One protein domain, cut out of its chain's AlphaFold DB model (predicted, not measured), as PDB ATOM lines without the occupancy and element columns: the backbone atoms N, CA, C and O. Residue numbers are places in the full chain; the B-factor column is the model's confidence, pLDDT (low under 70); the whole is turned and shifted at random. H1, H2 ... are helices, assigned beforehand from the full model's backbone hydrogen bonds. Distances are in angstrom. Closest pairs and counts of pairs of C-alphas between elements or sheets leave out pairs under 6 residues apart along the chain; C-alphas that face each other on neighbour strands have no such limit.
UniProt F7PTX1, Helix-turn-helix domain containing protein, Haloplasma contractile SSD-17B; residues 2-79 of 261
ATOM      1  N   LYS A   2     325.786 324.368 445.302       83.12
ATOM      2  CA  LYS A   2     324.699 324.158 446.274       83.12
ATOM      3  C   LYS A   2     323.312 324.584 445.771       83.12
ATOM      4  O   LYS A   2     322.360 323.824 445.921       83.12
ATOM      5  N   ASP A   3     323.209 325.749 445.134       83.12
ATOM      6  CA  ASP A   3     321.929 326.240 444.605       83.12
ATOM      7  C   ASP A   3     321.440 325.409 443.417       83.12
ATOM      8  O   ASP A   3     320.270 325.046 443.359       83.12
ATOM      9  N   LYS A   4     322.358 324.959 442.553       84.94
ATOM     10  CA  LYS A   4     322.040 324.055 441.440       84.94
ATOM     11  C   LYS A   4     321.479 322.717 441.918       84.94
ATOM     12  O   LYS A   4     320.492 322.227 441.387       84.94
ATOM     13  N   ILE A   5     322.053 322.149 442.977       86.69
ATOM     14  CA  ILE A   5     321.546 320.913 443.595       86.69
ATOM     15  C   ILE A   5     320.132 321.128 444.162       86.69
ATOM     16  O   ILE A   5     319.276 320.250 444.039       86.69
ATOM     17  N   ARG A   6     319.853 322.312 444.726       84.38
ATOM     18  CA  ARG A   6     318.504 322.680 445.186       84.38
ATOM     19  C   ARG A   6     317.513 322.831 444.030       84.38
ATOM     20  O   ARG A   6     316.386 322.367 444.169       84.38
ATOM     21  N   GLU A   7     317.918 323.385 442.884       84.19
ATOM     22  CA  GLU A   7     317.084 323.462 441.663       84.19
ATOM     23  C   GLU A   7     316.693 322.085 441.097       84.19
ATOM     24  O   GLU A   7     315.687 321.951 440.389       84.19
ATOM     25  N   LEU A   8     317.488 321.053 441.392       84.38
ATOM     26  CA  LEU A   8     317.179 319.661 441.062       84.38
ATOM     27  C   LEU A   8     316.221 319.009 442.071       84.38
ATOM     28  O   LEU A   8     315.800 317.877 441.859       84.38
ATOM     29  N   GLY A   9     315.869 319.693 443.166       83.69
ATOM     30  CA  GLY A   9     315.025 319.143 444.228       83.69
ATOM     31  C   GLY A   9     315.726 318.086 445.087       83.69
ATOM     32  O   GLY A   9     315.062 317.288 445.747       83.69
ATOM     33  N   ILE A  10     317.062 318.054 445.081       87.44
ATOM     34  CA  ILE A  10     317.860 317.078 445.829       87.44
ATOM     35  C   ILE A  10     318.233 317.687 447.182       87.44
ATOM     36  O   ILE A  10     318.853 318.750 447.261       87.44
ATOM     37  N   SER A  11     317.861 317.014 448.273       88.62
ATOM     38  CA  SER A  11     318.249 317.459 449.611       88.62
ATOM     39  C   SER A  11     319.715 317.119 449.892       88.62
ATOM     40  O   SER A  11     320.247 316.117 449.414       88.62
ATOM     41  N   GLN A  12     320.376 317.937 450.715       86.50
ATOM     42  CA  GLN A  12     321.765 317.677 451.111       86.50
ATOM     43  C   GLN A  12     321.924 316.350 451.861       86.50
ATOM     44  O   GLN A  12     322.959 315.716 451.729       86.50
ATOM     45  N   GLN A  13     320.899 315.923 452.607       85.44
ATOM     46  CA  GLN A  13     320.874 314.600 453.234       85.44
ATOM     47  C   GLN A  13     320.913 313.492 452.190       85.44
ATOM     48  O   GLN A  13     321.738 312.596 452.266       85.44
ATOM     49  N   LEU A  14     320.024 313.576 451.202       86.75
ATOM     50  CA  LEU A  14     319.884 312.538 450.194       86.75
ATOM     51  C   LEU A  14     321.187 312.381 449.393       86.75
ATOM     52  O   LEU A  14     321.609 311.274 449.074       86.75
ATOM     53  N   LEU A  15     321.847 313.505 449.105       90.12
ATOM     54  CA  LEU A  15     323.134 313.506 448.424       90.12
ATOM     55  C   LEU A  15     324.280 313.009 449.320       90.12
ATOM     56  O   LEU A  15     325.157 312.306 448.826       90.12
ATOM     57  N   SER A  16     324.288 313.335 450.619       88.25
ATOM     58  CA  SER A  16     325.318 312.828 451.540       88.25
ATOM     59  C   SER A  16     325.227 311.313 451.703       88.25
ATOM     60  O   SER A  16     326.251 310.637 451.660       88.25
ATOM     61  N   ASP A  17     324.002 310.785 451.780       84.31
ATOM     62  CA  ASP A  17     323.736 309.347 451.869       84.31
ATOM     63  C   ASP A  17     324.198 308.619 450.596       84.31
ATOM     64  O   ASP A  17     324.821 307.564 450.669       84.31
ATOM     65  N   TYR A  18     323.974 309.212 449.418       88.00
ATOM     66  CA  TYR A  18     324.411 308.656 448.130       88.00
ATOM     67  C   TYR A  18     325.935 308.527 447.998       88.00
ATOM     68  O   TYR A  18     326.446 307.581 447.382       88.00
ATOM     69  N   LEU A  19     326.646 309.521 448.529       86.44
ATOM     70  CA  LEU A  19     328.103 309.617 448.485       86.44
ATOM     71  C   LEU A  19     328.780 308.856 449.632       86.44
ATOM     72  O   LEU A  19     329.994 308.686 449.601       86.44
ATOM     73  N   GLY A  20     328.024 308.406 450.640       83.62
ATOM     74  CA  GLY A  20     328.572 307.719 451.811       83.62
ATOM     75  C   GLY A  20     329.440 308.618 452.699       83.62
ATOM     76  O   GLY A  20     330.395 308.140 453.306       83.62
ATOM     77  N   ILE A  21     329.142 309.921 452.764       86.12
ATOM     78  CA  ILE A  21     329.895 310.907 453.562       86.12
ATOM     79  C   ILE A  21     328.975 311.663 454.521       86.12
ATOM     80  O   ILE A  21     327.763 311.723 454.331       86.12
ATOM     81  N   SER A  22     329.542 312.305 455.546       86.12
ATOM     82  CA  SER A  22     328.745 313.123 456.468       86.12
ATOM     83  C   SER A  22     328.191 314.385 455.780       86.12
ATOM     84  O   SER A  22     328.834 314.964 454.896       86.12
ATOM     85  N   ARG A  23     327.035 314.896 456.235       85.94
ATOM     86  CA  ARG A  23     326.505 316.200 455.778       85.94
ATOM     87  C   ARG A  23     327.490 317.352 455.984       85.94
ATOM     88  O   ARG A  23     327.451 318.321 455.229       85.94
ATOM     89  N   GLN A  24     328.312 317.292 457.030       83.19
ATOM     90  CA  GLN A  24     329.301 318.327 457.335       83.19
ATOM     91  C   GLN A  24     330.404 318.323 456.273       83.19
ATOM     92  O   GLN A  24     330.694 319.366 455.696       83.19
ATOM     93  N   THR A  25     330.917 317.136 455.937       84.94
ATOM     94  CA  THR A  25     331.892 316.930 454.859       84.94
ATOM     95  C   THR A  25     331.330 317.384 453.512       84.94
ATOM     96  O   THR A  25     331.972 318.161 452.811       84.94
ATOM     97  N   LEU A  26     330.093 316.989 453.180       88.50
ATOM     98  CA  LEU A  26     329.422 317.443 451.960       88.50
ATOM     99  C   LEU A  26     329.274 318.971 451.928       88.50
ATOM    100  O   LEU A  26     329.525 319.589 450.900       88.50
ATOM    101  N   ASN A  27     328.882 319.603 453.035       85.56
ATOM    102  CA  ASN A  27     328.797 321.062 453.099       85.56
ATOM    103  C   ASN A  27     330.164 321.735 452.941       85.56
ATOM    104  O   ASN A  27     330.230 322.783 452.302       85.56
ATOM    105  N   GLY A  28     331.234 321.130 453.463       83.69
ATOM    106  CA  GLY A  28     332.607 321.558 453.201       83.69
ATOM    107  C   GLY A  28     332.908 321.588 451.703       83.69
ATOM    108  O   GLY A  28     333.295 322.627 451.181       83.69
ATOM    109  N   TYR A  29     332.609 320.502 450.987       86.31
ATOM    110  CA  TYR A  29     332.805 320.419 449.534       86.31
ATOM    111  C   TYR A  29     331.922 321.381 448.735       86.31
ATOM    112  O   TYR A  29     332.374 321.988 447.771       86.31
ATOM    113  N   LEU A  30     330.656 321.547 449.126       82.88
ATOM    114  CA  LEU A  30     329.716 322.405 448.398       82.88
ATOM    115  C   LEU A  30     329.972 323.906 448.589       82.88
ATOM    116  O   LEU A  30     329.504 324.691 447.758       82.88
ATOM    117  N   ASN A  31     330.652 324.294 449.673       79.25
ATOM    118  CA  ASN A  31     330.979 325.684 449.998       79.25
ATOM    119  C   ASN A  31     332.465 326.035 449.754       79.25
ATOM    120  O   ASN A  31     332.798 327.217 449.753       79.25
ATOM    121  N   GLY A  32     333.346 325.038 449.600       71.38
ATOM    122  CA  GLY A  32     334.787 325.199 449.364       71.38
ATOM    123  C   GLY A  32     335.172 325.290 447.882       71.38
ATOM    124  O   GLY A  32     334.313 325.446 447.008       71.38
ATOM    125  N   LYS A  33     336.475 325.195 447.579       63.34
ATOM    126  CA  LYS A  33     336.958 325.124 446.191       63.34
ATOM    127  C   LYS A  33     336.710 323.729 445.618       63.34
ATOM    128  O   LYS A  33     336.827 322.729 446.319       63.34
ATOM    129  N   LYS A  34     336.398 323.650 444.318       59.75
ATOM    130  CA  LYS A  34     336.148 322.367 443.629       59.75
ATOM    131  C   LYS A  34     337.370 321.437 443.665       59.75
ATOM    132  O   LYS A  34     337.196 320.226 443.720       59.75
ATOM    133  N   GLU A  35     338.573 322.011 443.681       61.59
ATOM    134  CA  GLU A  35     339.859 321.301 443.766       61.59
ATOM    135  C   GLU A  35     340.027 320.502 445.070       61.59
ATOM    136  O   GLU A  35     340.738 319.500 445.080       61.59
ATOM    137  N   ASP A  36     339.327 320.888 446.144       72.38
ATOM    138  CA  ASP A  36     339.408 320.224 447.452       72.38
ATOM    139  C   ASP A  36     338.508 318.976 447.540       72.38
ATOM    140  O   ASP A  36     338.527 318.248 448.535       72.38
ATOM    141  N   ILE A  37     337.690 318.717 446.512       84.25
ATOM    142  CA  ILE A  37     336.822 317.540 446.452       84.25
ATOM    143  C   ILE A  37     337.672 316.334 446.026       84.25
ATOM    144  O   ILE A  37     338.256 316.370 444.943       84.25
ATOM    145  N   PRO A  38     337.717 315.228 446.790       86.25
ATOM    146  CA  PRO A  38     338.448 314.030 446.385       86.25
ATOM    147  C   PRO A  38     338.011 313.512 445.010       86.25
ATOM    148  O   PRO A  38     336.818 313.481 444.701       86.25
ATOM    149  N   SER A  39     338.964 313.032 444.207       85.06
ATOM    150  CA  SER A  39     338.735 312.592 442.819       85.06
ATOM    151  C   SER A  39     337.586 311.589 442.669       85.06
ATOM    152  O   SER A  39     336.744 311.735 441.787       85.06
ATOM    153  N   HIS A  40     337.481 310.611 443.570       83.25
ATOM    154  CA  HIS A  40     336.393 309.630 443.554       83.25
ATOM    155  C   HIS A  40     335.003 310.256 443.776       83.25
ATOM    156  O   HIS A  40     334.033 309.810 443.166       83.25
ATOM    157  N   ILE A  41     334.893 311.304 444.603       88.31
ATOM    158  CA  ILE A  41     333.640 312.046 444.814       88.31
ATOM    159  C   ILE A  41     333.318 312.898 443.588       88.31
ATOM    160  O   ILE A  41     332.158 312.959 443.188       88.31
ATOM    161  N   GLN A  42     334.325 313.512 442.959       86.38
ATOM    162  CA  GLN A  42     334.120 314.254 441.712       86.38
ATOM    163  C   GLN A  42     333.563 313.343 440.614       86.38
ATOM    164  O   GLN A  42     332.550 313.681 440.012       86.38
ATOM    165  N   ILE A  43     334.158 312.161 440.420       86.06
ATOM    166  CA  ILE A  43     333.691 311.161 439.448       86.06
ATOM    167  C   ILE A  43     332.247 310.742 439.749       86.06
ATOM    168  O   ILE A  43     331.409 310.739 438.851       86.06
ATOM    169  N   GLN A  44     331.930 310.432 441.011       87.81
ATOM    170  CA  GLN A  44     330.573 310.040 441.406       87.81
ATOM    171  C   GLN A  44     329.543 311.148 441.176       87.81
ATOM    172  O   GLN A  44     328.422 310.862 440.766       87.81
ATOM    173  N   LEU A  45     329.896 312.404 441.448       90.06
ATOM    174  CA  LEU A  45     329.012 313.542 441.213       90.06
ATOM    175  C   LEU A  45     328.832 313.818 439.714       90.06
ATOM    176  O   LEU A  45     327.706 314.059 439.284       90.06
ATOM    177  N   SER A  46     329.899 313.739 438.918       88.38
ATOM    178  CA  SER A  46     329.828 313.885 437.460       88.38
ATOM    179  C   SER A  46     328.944 312.803 436.826       88.38
ATOM    180  O   SER A  46     328.025 313.123 436.072       88.38
ATOM    181  N   ASP A  47     329.125 311.536 437.215       87.88
ATOM    182  CA  ASP A  47     328.277 310.420 436.770       87.88
ATOM    183  C   ASP A  47     326.826 310.544 437.270       87.88
ATOM    184  O   ASP A  47     325.867 310.209 436.566       87.88
ATOM    185  N   LEU A  48     326.627 311.040 438.493       90.44
ATOM    186  CA  LEU A  48     325.289 311.284 439.021       90.44
ATOM    187  C   LEU A  48     324.558 312.350 438.203       90.44
ATOM    188  O   LEU A  48     323.390 312.160 437.880       90.44
ATOM    189  N   PHE A  49     325.228 313.455 437.881       89.38
ATOM    190  CA  PHE A  49     324.631 314.590 437.177       89.38
ATOM    191  C   PHE A  49     324.710 314.501 435.650       89.38
ATOM    192  O   PHE A  49     324.200 315.403 434.976       89.38
ATOM    193  N   MET A  50     325.285 313.416 435.123       87.25
ATOM    194  CA  MET A  50     325.409 313.134 433.692       87.25
ATOM    195  C   MET A  50     326.131 314.275 432.962       87.25
ATOM    196  O   MET A  50     325.587 314.885 432.035       87.25
ATOM    197  N   VAL A  51     327.319 314.604 433.464       87.19
ATOM    198  CA  VAL A  51     328.222 315.645 432.953       87.19
ATOM    199  C   VAL A  51     329.653 315.125 432.945       87.19
ATOM    200  O   VAL A  51     329.993 314.232 433.721       87.19
ATOM    201  N   GLU A  52     330.508 315.710 432.118       83.19
ATOM    202  CA  GLU A  52     331.932 315.370 432.073       83.19
ATOM    203  C   GLU A  52     332.698 316.021 433.233       83.19
ATOM    204  O   GLU A  52     333.662 315.457 433.754       83.19
ATOM    205  N   SER A  53     332.240 317.188 433.700       85.00
ATOM    206  CA  SER A  53     332.870 317.912 434.806       85.00
ATOM    207  C   SER A  53     331.872 318.625 435.722       85.00
ATOM    208  O   SER A  53     330.765 319.012 435.343       85.00
ATOM    209  N   LEU A  54     332.303 318.900 436.956       84.00
ATOM    210  CA  LEU A  54     331.530 319.705 437.909       84.00
ATOM    211  C   LEU A  54     331.425 321.190 437.518       84.00
ATOM    212  O   LEU A  54     330.682 321.952 438.144       84.00
ATOM    213  N   GLU A  55     332.198 321.643 436.533       83.69
ATOM    214  CA  GLU A  55     332.063 322.965 435.911       83.69
ATOM    215  C   GLU A  55     330.912 322.997 434.920       83.69
ATOM    216  O   GLU A  55     330.062 323.889 434.999       83.69
ATOM    217  N   GLU A  56     330.813 321.968 434.086       84.81
ATOM    218  CA  GLU A  56     329.673 321.772 433.200       84.81
ATOM    219  C   GLU A  56     328.369 321.678 434.003       84.81
ATOM    220  O   GLU A  56     327.393 322.356 433.683       84.81
ATOM    221  N   PHE A  57     328.375 320.947 435.126       85.06
ATOM    222  CA  PHE A  57     327.215 320.846 436.018       85.06
ATOM    223  C   PHE A  57     326.634 322.201 436.430       85.06
ATOM    224  O   PHE A  57     325.417 322.380 436.462       85.06
ATOM    225  N   THR A  58     327.496 323.160 436.776       81.75
ATOM    226  CA  THR A  58     327.041 324.470 437.251       81.75
ATOM    227  C   THR A  58     326.326 325.282 436.174       81.75
ATOM    228  O   THR A  58     325.475 326.098 436.522       81.75
ATOM    229  N   ASN A  59     326.610 325.007 434.899       83.25
ATOM    230  CA  ASN A  59     326.087 325.751 433.754       83.25
ATOM    231  C   ASN A  59     325.003 324.982 432.978       83.25
ATOM    232  O   ASN A  59     324.231 325.587 432.236       83.25
ATOM    233  N   LYS A  60     324.906 323.660 433.158       83.31
ATOM    234  CA  LYS A  60     323.919 322.810 432.487       83.31
ATOM    235  C   LYS A  60     322.511 323.036 433.047       83.31
ATOM    236  O   LYS A  60     322.282 323.050 434.259       83.31
ATOM    237  N   HIS A  61     321.540 323.166 432.150       83.38
ATOM    238  CA  HIS A  61     320.126 323.051 432.491       83.38
ATOM    239  C   HIS A  61     319.672 321.606 432.307       83.38
ATOM    240  O   HIS A  61     319.637 321.106 431.188       83.38
ATOM    241  N   HIS A  62     319.303 320.948 433.404       84.12
ATOM    242  CA  HIS A  62     318.710 319.614 433.355       84.12
ATOM    243  C   HIS A  62     317.223 319.700 433.014       84.12
ATOM    244  O   HIS A  62     316.458 320.411 433.678       84.12
ATOM    245  N   SER A  63     316.816 318.935 432.007       86.31
ATOM    246  CA  SER A  63     315.418 318.679 431.668       86.31
ATOM    247  C   SER A  63     314.676 317.980 432.817       86.31
ATOM    248  O   SER A  63     315.278 317.403 433.724       86.31
ATOM    249  N   ASN A  64     313.341 318.002 432.790       84.62
ATOM    250  CA  ASN A  64     312.535 317.333 433.817       84.62
ATOM    251  C   ASN A  64     312.772 315.813 433.865       84.62
ATOM    252  O   ASN A  64     312.711 315.226 434.948       84.62
ATOM    253  N   ASP A  65     313.080 315.188 432.728       83.25
ATOM    254  CA  ASP A  65     313.370 313.756 432.659       83.25
ATOM    255  C   ASP A  65     314.749 313.429 433.240       83.25
ATOM    256  O   ASP A  65     314.862 312.512 434.054       83.25
ATOM    257  N   GLU A  66     315.773 314.238 432.945       85.44
ATOM    258  CA  GLU A  66     317.089 314.113 433.587       85.44
ATOM    259  C   GLU A  66     316.980 314.308 435.104       85.44
ATOM    260  O   GLU A  66     317.505 313.502 435.870       85.44
ATOM    261  N   LYS A  67     316.223 315.313 435.569       87.19
ATOM    262  CA  LYS A  67     315.971 315.523 437.007       87.19
ATOM    263  C   LYS A  67     315.360 314.283 437.666       87.19
ATOM    264  O   LYS A  67     315.811 313.864 438.733       87.19
ATOM    265  N   ARG A  68     314.350 313.673 437.033       84.25
ATOM    266  CA  ARG A  68     313.720 312.435 437.523       84.25
ATOM    267  C   ARG A  68     314.715 311.280 437.577       84.25
ATOM    268  O   ARG A  68     314.728 310.548 438.567       84.25
ATOM    269  N   LEU A  69     315.551 311.132 436.552       86.06
ATOM    270  CA  LEU A  69     316.561 310.081 436.492       86.06
ATOM    271  C   LEU A  69     317.594 310.222 437.619       86.06
ATOM    272  O   LEU A  69     317.869 309.247 438.317       86.06
ATOM    273  N   ILE A  70     318.095 311.439 437.853       88.00
ATOM    274  CA  ILE A  70     319.056 311.749 438.920       88.00
ATOM    275  C   ILE A  70     318.461 311.394 440.289       88.00
ATOM    276  O   ILE A  70     319.079 310.676 441.073       88.00
ATOM    277  N   ILE A  71     317.225 311.825 440.569       85.44
ATOM    278  CA  ILE A  71     316.538 311.511 441.832       85.44
ATOM    279  C   ILE A  71     316.353 309.998 442.002       85.44
ATOM    280  O   ILE A  71     316.548 309.475 443.102       85.44
ATOM    281  N   ASN A  72     315.991 309.282 440.935       83.50
ATOM    282  CA  ASN A  72     315.822 307.832 440.977       83.50
ATOM    283  C   ASN A  72     317.150 307.105 441.226       83.50
ATOM    284  O   ASN A  72     317.170 306.199 442.053       83.50
ATOM    285  N   LYS A  73     318.248 307.536 440.586       83.12
ATOM    286  CA  LYS A  73     319.603 306.983 440.766       83.12
ATOM    287  C   LYS A  73     320.114 307.188 442.194       83.12
ATOM    288  O   LYS A  73     320.758 306.304 442.758       83.12
ATOM    289  N   ILE A  74     319.777 308.325 442.807       83.88
ATOM    290  CA  ILE A  74     320.062 308.556 444.224       83.88
ATOM    291  C   ILE A  74     319.253 307.592 445.087       83.88
ATOM    292  O   ILE A  74     319.829 306.824 445.851       83.88
ATOM    293  N   LYS A  75     317.927 307.572 444.912       78.81
ATOM    294  CA  LYS A  75     317.026 306.726 445.705       78.81
ATOM    295  C   LYS A  75     317.337 305.238 445.576       78.81
ATOM    296  O   LYS A  75     317.199 304.521 446.554       78.81
ATOM    297  N   SER A  76     317.755 304.755 444.409       71.88
ATOM    298  CA  SER A  76     318.120 303.346 444.227       71.88
ATOM    299  C   SER A  76     319.376 302.952 445.001       71.88
ATOM    300  O   SER A  76     319.497 301.795 445.378       71.88
ATOM    301  N   LYS A  77     320.296 303.895 445.243       67.56
ATOM    302  CA  LYS A  77     321.546 303.656 445.979       67.56
ATOM    303  C   LYS A  77     321.415 303.951 447.480       67.56
ATOM    304  O   LYS A  77     322.126 303.349 448.272       67.56
ATOM    305  N   THR A  78     320.522 304.868 447.870       54.19
ATOM    306  CA  THR A  78     320.273 305.246 449.277       54.19
ATOM    307  C   THR A  78     319.176 304.431 449.949       54.19
ATOM    308  O   THR A  78     318.964 304.580 451.150       54.19
ATOM    309  N   LYS A  79     318.424 303.619 449.200       48.19
ATOM    310  CA  LYS A  79     317.506 302.669 449.819       48.19
ATOM    311  C   LYS A  79     318.344 301.661 450.608       48.19
ATOM    312  O   LYS A  79     319.223 301.040 450.006       48.19
TER     313      LYS A  79
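Overview. This is residues 2 to 79 of the 261 residues of the protein "Helix-turn-helix domain containing protein" of Haloplasma contractile SSD-17B (UniProt F7PTX1). Six short to medium helices are set round a shared middle in a compact ball, mostly crossed, with H1 across the middle from H4, H2 from H5 and H3 from H6. H6, the longest, makes one side and packs with its later residues on H2 and H4. The printed part has 78 residues, with helices H1 to H6 in chain order and no named strand: all helix. It is compact and rounded, with a radius of gyration of the C-alphas of 11.6 A and spans of 30 by 29 by 20 A.

Arrangement. Start at H1, residues 2 to 7, which is close but not clearly touching to H3, residues 23 to 31: their closest C-alphas, Lys 2 and Leu 30, are 5.7 A apart. Next find H2, residues 12 to 19, which touches H3, about perpendicular at 81 degrees, with closest C-alphas Ser 16 and Arg 23 at 5.5 A. H4, residues 39 to 49, touches H5, residues 54 to 59, at Ser 46 and Leu 54, the closest C-alphas, 6.1 A apart; they run the same way at a shallow tilt of 34 degrees, only just short of steep. H6, residues 64 to 78, touches H4 with residues 70 to 74 alone, closest C-alphas Leu 48 and Ile 70 at 6.3 A, and H2 with residues 74 to 78 alone, closest C-alphas Tyr 18 and Thr 78 at 5.5 A. H1 and H4, H2 and H5, and H3 and H6 are among the pairs that are apart. Each O i to N i+4 pair is within hydrogen-bond range in H1, H2, H3, H4 and H6; H5 has 0 of 2, but 2 of 3 O i to N i+3 pairs.

Along the chain. Find C-alpha 2 at (324.699, 324.158, 446.274), where H1 begins. H3 is 12.0 A long and H4 15.3 A. H6 runs 21.1 A from C-alpha 64 at (312.535, 317.333, 433.817) to C-alpha 78 at (320.273, 305.246, 449.277).

Size, cuts and confidence. The C-alphas farthest apart, Asp 36 and Asp 65, are 30.6 A apart. The printed part has no cut; the link from H3 to H4 is short and the other links are tight. The pLDDT is under 70 at residues 33 to 35 and 77 to 79.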